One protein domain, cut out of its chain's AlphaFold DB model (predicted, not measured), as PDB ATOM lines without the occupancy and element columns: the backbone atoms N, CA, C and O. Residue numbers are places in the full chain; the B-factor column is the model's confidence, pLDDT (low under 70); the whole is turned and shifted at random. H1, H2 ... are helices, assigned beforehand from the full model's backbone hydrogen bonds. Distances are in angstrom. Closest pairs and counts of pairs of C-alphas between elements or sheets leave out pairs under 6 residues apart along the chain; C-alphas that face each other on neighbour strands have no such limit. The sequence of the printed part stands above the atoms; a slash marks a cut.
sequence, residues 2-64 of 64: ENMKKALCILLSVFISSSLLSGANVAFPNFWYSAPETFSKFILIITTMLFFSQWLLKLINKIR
ATOM      1  N   GLU A   2      98.322 168.950 114.636       83.50
ATOM      2  CA  GLU A   2      99.102 170.169 114.917       83.50
ATOM      3  C   GLU A   2     100.329 169.915 115.814       83.50
ATOM      4  O   GLU A   2     101.432 170.353 115.495       83.50
ATOM      5  N   ASN A   3     100.172 169.110 116.869       87.69
ATOM      6  CA  ASN A   3     101.272 168.764 117.776       87.69
ATOM      7  C   ASN A   3     102.386 167.956 117.087       87.69
ATOM      8  O   ASN A   3     103.559 168.172 117.372       87.69
ATOM      9  N   MET A   4     102.041 167.086 116.129       90.00
ATOM     10  CA  MET A   4     103.037 166.358 115.329       90.00
ATOM     11  C   MET A   4     103.827 167.298 114.416       90.00
ATOM     12  O   MET A   4     105.040 167.157 114.303       90.00
ATOM     13  N   LYS A   5     103.166 168.292 113.802       91.62
ATOM     14  CA  LYS A   5     103.850 169.314 112.993       91.62
ATOM     15  C   LYS A   5     104.820 170.136 113.846       91.62
ATOM     16  O   LYS A   5     105.954 170.346 113.435       91.62
ATOM     17  N   LYS A   6     104.409 170.536 115.057       91.19
ATOM     18  CA  LYS A   6     105.280 171.245 116.012       91.19
ATOM     19  C   LYS A   6     106.498 170.404 116.400       91.19
ATOM     20  O   LYS A   6     107.615 170.906 116.341       91.19
ATOM     21  N   ALA A   7     106.296 169.127 116.727       93.38
ATOM     22  CA  ALA A   7     107.386 168.214 117.062       93.38
ATOM     23  C   ALA A   7     108.377 168.034 115.897       93.38
ATOM     24  O   ALA A   7     109.584 168.101 116.110       93.38
ATOM     25  N   LEU A   8     107.877 167.888 114.665       93.81
ATOM     26  CA  LEU A   8     108.717 167.817 113.465       93.81
ATOM     27  C   LEU A   8     109.522 169.102 113.246       93.81
ATOM     28  O   LEU A   8     110.713 169.023 112.967       93.81
ATOM     29  N   CYS A   9     108.914 170.277 113.420       93.56
ATOM     30  CA  CYS A   9     109.633 171.547 113.309       93.56
ATOM     31  C   CYS A   9     110.746 171.681 114.355       93.56
ATOM     32  O   CYS A   9     111.832 172.146 114.022       93.56
ATOM     33  N   ILE A  10     110.493 171.262 115.599       94.44
ATOM     34  CA  ILE A  10     111.502 171.275 116.668       94.44
ATOM     35  C   ILE A  10     112.641 170.306 116.336       94.44
ATOM     36  O   ILE A  10     113.810 170.634 116.487       94.44
ATOM     37  N   LEU A  11     112.318 169.115 115.839       94.31
ATOM     38  CA  LEU A  11     113.323 168.129 115.462       94.31
ATOM     39  C   LEU A  11     114.190 168.634 114.296       94.31
ATOM     40  O   LEU A  11     115.415 168.574 114.367       94.31
ATOM     41  N   LEU A  12     113.574 169.221 113.266       94.06
ATOM     42  CA  LEU A  12     114.288 169.840 112.147       94.06
ATOM     43  C   LEU A  12     115.169 171.010 112.597       94.06
ATOM     44  O   LEU A  12     116.305 171.123 112.138       94.06
ATOM     45  N   SER A  13     114.688 171.861 113.508       92.31
ATOM     46  CA  SER A  13     115.488 172.981 114.007       92.31
ATOM     47  C   SER A  13     116.706 172.507 114.800       92.31
ATOM     48  O   SER A  13     117.777 173.097 114.655       92.31
ATOM     49  N   VAL A  14     116.589 171.413 115.561       91.31
ATOM     50  CA  VAL A  14     117.727 170.779 116.245       91.31
ATOM     51  C   VAL A  14     118.747 170.266 115.230       91.31
ATOM     52  O   VAL A  14     119.926 170.580 115.359       91.31
ATOM     53  N   PHE A  15     118.322 169.565 114.175       91.00
ATOM     54  CA  PHE A  15     119.240 169.069 113.141       91.00
ATOM     55  C   PHE A  15     119.975 170.186 112.391       91.00
ATOM     56  O   PHE A  15     121.185 170.091 112.155       91.00
ATOM     57  N   ILE A  16     119.263 171.261 112.044       90.56
ATOM     58  CA  ILE A  16     119.856 172.439 111.403       90.56
ATOM     59  C   ILE A  16     120.861 173.096 112.352       90.56
ATOM     60  O   ILE A  16     121.989 173.380 111.953       90.56
ATOM     61  N   SER A  17     120.483 173.280 113.620       89.62
ATOM     62  CA  SER A  17     121.354 173.885 114.630       89.62
ATOM     63  C   SER A  17     122.617 173.053 114.844       89.62
ATOM     64  O   SER A  17     123.711 173.599 114.787       89.62
ATOM     65  N   SER A  18     122.500 171.732 114.987       89.38
ATOM     66  CA  SER A  18     123.655 170.832 115.110       89.38
ATOM     67  C   SER A  18     124.601 170.931 113.910       89.38
ATOM     68  O   SER A  18     125.815 170.961 114.091       89.38
ATOM     69  N   SER A  19     124.062 171.062 112.694       88.25
ATOM     70  CA  SER A  19     124.870 171.211 111.473       88.25
ATOM     71  C   SER A  19     125.613 172.551 111.416       88.25
ATOM     72  O   SER A  19     126.758 172.610 110.963       88.25
ATOM     73  N   LEU A  20     124.993 173.625 111.916       90.94
ATOM     74  CA  LEU A  20     125.623 174.942 112.058       90.94
ATOM     75  C   LEU A  20     126.695 174.946 113.156       90.94
ATOM     76  O   LEU A  20     127.780 175.481 112.951       90.94
ATOM     77  N   LEU A  21     126.438 174.322 114.309       90.00
ATOM     78  CA  LEU A  21     127.434 174.220 115.380       90.00
ATOM     79  C   LEU A  21     128.654 173.392 114.950       90.00
ATOM     80  O   LEU A  21     129.781 173.760 115.292       90.00
ATOM     81  N   SER A  22     128.433 172.328 114.172       90.69
ATOM     82  CA  SER A  22     129.503 171.526 113.566       90.69
ATOM     83  C   SER A  22     130.303 172.335 112.554       90.69
ATOM     84  O   SER A  22     131.527 172.400 112.645       90.69
ATOM     85  N   GLY A  23     129.621 173.046 111.648       88.00
ATOM     86  CA  GLY A  23     130.261 173.900 110.647       88.00
ATOM     87  C   GLY A  23     131.093 175.040 111.239       88.00
ATOM     88  O   GLY A  23     132.127 175.406 110.693       88.00
ATOM     89  N   ALA A  24     130.688 175.584 112.388       88.06
ATOM     90  CA  ALA A  24     131.458 176.602 113.103       88.06
ATOM     91  C   ALA A  24     132.562 176.035 114.008       88.06
ATOM     92  O   ALA A  24     133.249 176.810 114.673       88.06
ATOM     93  N   ASN A  25     132.730 174.709 114.031       87.38
ATOM     94  CA  ASN A  25     133.700 173.998 114.859       87.38
ATOM     95  C   ASN A  25     133.511 174.259 116.369       87.38
ATOM     96  O   ASN A  25     134.470 174.333 117.132       87.38
ATOM     97  N   VAL A  26     132.253 174.432 116.794       85.12
ATOM     98  CA  VAL A  26     131.875 174.675 118.199       85.12
ATOM     99  C   VAL A  26     131.445 173.376 118.882       85.12
ATOM    100  O   VAL A  26     131.794 173.145 120.037       85.12
ATOM    101  N   ALA A  27     130.699 172.516 118.181       82.50
ATOM    102  CA  ALA A  27     130.263 171.218 118.701       82.50
ATOM    103  C   ALA A  27     130.101 170.185 117.577       82.50
ATOM    104  O   ALA A  27     129.649 170.525 116.493       82.50
ATOM    105  N   PHE A  28     130.416 168.919 117.864       80.62
ATOM    106  CA  PHE A  28     130.308 167.779 116.932       80.62
ATOM    107  C   PHE A  28     131.120 167.852 115.618       80.62
ATOM    108  O   PHE A  28     130.693 167.232 114.644       80.62
ATOM    109  N   PRO A  29     132.308 168.489 115.565       74.19
ATOM    110  CA  PRO A  29     132.982 168.816 114.300       74.19
ATOM    111  C   PRO A  29     133.317 167.617 113.400       74.19
ATOM    112  O   PRO A  29     133.446 167.780 112.192       74.19
ATOM    113  N   ASN A  30     133.431 166.415 113.981       77.19
ATOM    114  CA  ASN A  30     133.763 165.175 113.270       77.19
ATOM    115  C   ASN A  30     132.641 164.121 113.301       77.19
ATOM    116  O   ASN A  30     132.821 163.024 112.782       77.19
ATOM    117  N   PHE A  31     131.511 164.415 113.950       78.38
ATOM    118  CA  PHE A  31     130.427 163.447 114.165       78.38
ATOM    119  C   PHE A  31     129.161 163.774 113.372       78.38
ATOM    120  O   PHE A  31     128.254 162.946 113.309       78.38
ATOM    121  N   TRP A  32     129.077 164.972 112.786       84.06
ATOM    122  CA  TRP A  32     127.877 165.451 112.113       84.06
ATOM    123  C   TRP A  32     128.185 166.131 110.775       84.06
ATOM    124  O   TRP A  32     129.329 166.474 110.482       84.06
ATOM    125  N   TYR A  33     127.154 166.327 109.947       84.69
ATOM    126  CA  TYR A  33     127.284 167.081 108.704       84.69
ATOM    127  C   TYR A  33     127.608 168.549 109.007       84.69
ATOM    128  O   TYR A  33     126.818 169.254 109.639       84.69
ATOM    129  N   SER A  34     128.765 169.007 108.538       87.62
ATOM    130  CA  SER A  34     129.242 170.369 108.766       87.62
ATOM    131  C   SER A  34     128.759 171.299 107.658       87.62
ATOM    132  O   SER A  34     129.120 171.144 106.492       87.62
ATOM    133  N   ALA A  35     127.939 172.286 108.026       86.81
ATOM    134  CA  ALA A  35     127.578 173.381 107.129       86.81
ATOM    135  C   ALA A  35     128.811 174.261 106.805       86.81
ATOM    136  O   ALA A  35     129.799 174.221 107.543       86.81
ATOM    137  N   PRO A  36     128.786 175.082 105.733       90.50
ATOM    138  CA  PRO A  36     129.922 175.929 105.369       90.50
ATOM    139  C   PRO A  36     130.388 176.800 106.540       90.50
ATOM    140  O   PRO A  36     129.575 177.435 107.217       90.50
ATOM    141  N   GLU A  37     131.699 176.838 106.772       89.56
ATOM    142  CA  GLU A  37     132.288 177.418 107.984       89.56
ATOM    143  C   GLU A  37     131.942 178.903 108.156       89.56
ATOM    144  O   GLU A  37     131.429 179.312 109.199       89.56
ATOM    145  N   THR A  38     132.147 179.709 107.111       90.62
ATOM    146  CA  THR A  38     131.865 181.153 107.134       90.62
ATOM    147  C   THR A  38     130.394 181.441 107.423       90.62
ATOM    148  O   THR A  38     130.075 182.315 108.226       90.62
ATOM    149  N   PHE A  39     129.494 180.673 106.807       89.25
ATOM    150  CA  PHE A  39     128.052 180.808 107.006       89.25
ATOM    151  C   PHE A  39     127.642 180.436 108.434       89.25
ATOM    152  O   PHE A  39     126.889 181.157 109.087       89.25
ATOM    153  N   SER A  40     128.196 179.340 108.944       90.25
ATOM    154  CA  SER A  40     127.920 178.838 110.286       90.25
ATOM    155  C   SER A  40     128.379 179.814 111.367       90.25
ATOM    156  O   SER A  40     127.613 180.150 112.273       90.25
ATOM    157  N   LYS A  41     129.605 180.341 111.238       91.25
ATOM    158  CA  LYS A  41     130.142 181.366 112.143       91.25
ATOM    159  C   LYS A  41     129.324 182.654 112.088       91.25
ATOM    160  O   LYS A  41     129.019 183.218 113.134       91.25
ATOM    161  N   PHE A  42     128.921 183.091 110.895       93.44
ATOM    162  CA  PHE A  42     128.082 184.278 110.726       93.44
ATOM    163  C   PHE A  42     126.742 184.149 111.462       93.44
ATOM    164  O   PHE A  42     126.371 185.041 112.228       93.44
ATOM    165  N   ILE A  43     126.044 183.018 111.300       92.81
ATOM    166  CA  ILE A  43     124.772 182.773 111.994       92.81
ATOM    167  C   ILE A  43     124.964 182.736 113.510       92.81
ATOM    168  O   ILE A  43     124.172 183.335 114.242       92.81
ATOM    169  N   LEU A  44     126.011 182.069 114.001       92.31
ATOM    170  CA  LEU A  44     126.308 182.025 115.434       92.31
ATOM    171  C   LEU A  44     126.587 183.414 116.013       92.31
ATOM    172  O   LEU A  44     126.076 183.744 117.081       92.31
ATOM    173  N   ILE A  45     127.335 184.259 115.306       93.94
ATOM    174  CA  ILE A  45     127.609 185.630 115.754       93.94
ATOM    175  C   ILE A  45     126.311 186.438 115.829       93.94
ATOM    176  O   ILE A  45     126.020 187.033 116.862       93.94
ATOM    177  N   ILE A  46     125.481 186.420 114.783       94.44
ATOM    178  CA  ILE A  46     124.218 187.176 114.792       94.44
ATOM    179  C   ILE A  46     123.289 186.692 115.906       94.44
ATOM    180  O   ILE A  46     122.738 187.504 116.649       94.44
ATOM    181  N   THR A  47     123.116 185.377 116.050       92.44
ATOM    182  CA  THR A  47     122.221 184.811 117.071       92.44
ATOM    183  C   THR A  47     122.700 185.118 118.489       92.44
ATOM    184  O   THR A  47     121.890 185.516 119.328       92.44
ATOM    185  N   THR A  48     124.006 185.025 118.755       93.12
ATOM    186  CA  THR A  48     124.580 185.389 120.061       93.12
ATOM    187  C   THR A  48     124.471 186.888 120.341       93.12
ATOM    188  O   THR A  48     124.024 187.267 121.424       93.12
ATOM    189  N   MET A  49     124.780 187.752 119.369       94.75
ATOM    190  CA  MET A  49     124.633 189.206 119.519       94.75
ATOM    191  C   MET A  49     123.183 189.605 119.804       94.75
ATOM    192  O   MET A  49     122.938 190.412 120.702       94.75
ATOM    193  N   LEU A  50     122.214 189.027 119.089       94.06
ATOM    194  CA  LEU A  50     120.792 189.281 119.327       94.06
ATOM    195  C   LEU A  50     120.365 188.829 120.725       94.06
ATOM    196  O   LEU A  50     119.679 189.580 121.420       94.06
ATOM    197  N   PHE A  51     120.798 187.642 121.158       94.44
ATOM    198  CA  PHE A  51     120.496 187.129 122.493       94.44
ATOM    199  C   PHE A  51     121.007 188.073 123.589       94.44
ATOM    200  O   PHE A  51     120.234 188.484 124.457       94.44
ATOM    201  N   PHE A  52     122.278 188.481 123.519       94.44
ATOM    202  CA  PHE A  52     122.856 189.403 124.498       94.44
ATOM    203  C   PHE A  52     122.227 190.796 124.442       94.44
ATOM    204  O   PHE A  52     121.968 191.384 125.490       94.44
ATOM    205  N   SER A  53     121.905 191.301 123.250       94.94
ATOM    206  CA  SER A  53     121.231 192.596 123.091       94.94
ATOM    207  C   SER A  53     119.846 192.591 123.742       94.94
ATOM    208  O   SER A  53     119.498 193.503 124.491       94.94
ATOM    209  N   GLN A  54     119.057 191.536 123.518       93.75
ATOM    210  CA  GLN A  54     117.741 191.385 124.145       93.75
ATOM    211  C   GLN A  54     117.841 191.203 125.660       93.75
ATOM    212  O   GLN A  54     117.029 191.756 126.405       93.75
ATOM    213  N   TRP A  55     118.820 190.429 126.125       94.81
ATOM    214  CA  TRP A  55     119.061 190.230 127.549       94.81
ATOM    215  C   TRP A  55     119.445 191.543 128.244       94.81
ATOM    216  O   TRP A  55     118.876 191.872 129.284       94.81
ATOM    217  N   LEU A  56     120.319 192.338 127.622       94.50
ATOM    218  CA  LEU A  56     120.715 193.654 128.115       94.50
ATOM    219  C   LEU A  56     119.521 194.616 128.196       94.50
ATOM    220  O   LEU A  56     119.315 195.247 129.229       94.50
ATOM    221  N   LEU A  57     118.688 194.688 127.150       94.75
ATOM    222  CA  LEU A  57     117.475 195.516 127.161       94.75
ATOM    223  C   LEU A  57     116.505 195.103 128.277       94.75
ATOM    224  O   LEU A  57     115.947 195.961 128.962       94.75
ATOM    225  N   LYS A  58     116.329 193.794 128.502       93.00
ATOM    226  CA  LYS A  58     115.507 193.279 129.608       93.00
ATOM    227  C   LYS A  58     116.067 193.668 130.975       93.00
ATOM    228  O   LYS A  58     115.286 193.988 131.864       93.00
ATOM    229  N   LEU A  59     117.388 193.652 131.150       94.12
ATOM    230  CA  LEU A  59     118.024 194.095 132.391       94.12
ATOM    231  C   LEU A  59     117.822 195.589 132.635       94.12
ATOM    232  O   LEU A  59     117.420 195.965 133.731       94.12
ATOM    233  N   ILE A  60     118.037 196.425 131.617       94.25
ATOM    234  CA  ILE A  60     117.845 197.878 131.720       94.25
ATOM    235  C   ILE A  60     116.402 198.199 132.129       94.25
ATOM    236  O   ILE A  60     116.185 198.964 133.065       94.25
ATOM    237  N   ASN A  61     115.421 197.558 131.489       91.69
ATOM    238  CA  ASN A  61     114.003 197.745 131.811       91.69
ATOM    239  C   ASN A  61     113.598 197.199 133.186       91.69
ATOM    240  O   ASN A  61     112.538 197.562 133.676       91.69
ATOM    241  N   LYS A  62     114.384 196.297 133.781       88.44
ATOM    242  CA  LYS A  62     114.137 195.784 135.135       88.44
ATOM    243  C   LYS A  62     114.708 196.705 136.218       88.44
ATOM    244  O   LYS A  62     114.255 196.648 137.355       88.44
ATOM    245  N   ILE A  63     115.749 197.470 135.884       87.56
ATOM    246  CA  ILE A  63     116.444 198.374 136.810       87.56
ATOM    247  C   ILE A  63     115.745 199.739 136.888       87.56
ATOM    248  O   ILE A  63     115.766 200.360 137.947       87.56
ATOM    249  N   ARG A  64     115.164 200.204 135.776       66.94
ATOM    250  CA  ARG A  64     114.307 201.398 135.728       66.94
ATOM    251  C   ARG A  64     112.933 201.103 136.318       66.94
ATOM    252  O   ARG A  64     112.418 202.006 137.008       66.94
TER     253      ARG A  64
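This is residues 2 to 64 of the 64 residues of an uncharacterized protein of Citrobacter amalonaticus (UniProt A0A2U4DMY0). Two long helices, H2 and H1, meet near their ends as an open L, and a loop of residues 24 to 36 makes a bulge at the corner. Residues 45 to 64 and 2 to 14 stick out as two free arms. The printed part has 63 residues, with two named helices, H1 then H2, and no named strand: all helix. It is loose, with a radius of gyration of the C-alphas of 15.4 A, and flat, spanning 46 by 35 by 15 A.

H2, residues 37 to 63, is 39.0 A long and ends at C-alpha 63 (116.444, 198.374, 136.810). H1, residues 2 to 23, is 31.7 A long and begins at C-alpha 2 (99.102, 170.169, 114.917).

H2, with residues 37 to 44 alone, touches residues 20 to 23 of H1. The closest C-alphas, of Glu 37 and Gly 23, are 4.9 A apart. The helices run opposite ways at a steep tilt of 65 degrees. In both, every O i to N i+4 pair is within hydrogen-bond range.

The C-alphas farthest apart, of Asn 30 and Arg 64, are 46.9 A apart. The link from H1 to H2, 13 residues, is long. The printed part has no cut. Residue 64 alone has pLDDT under 70.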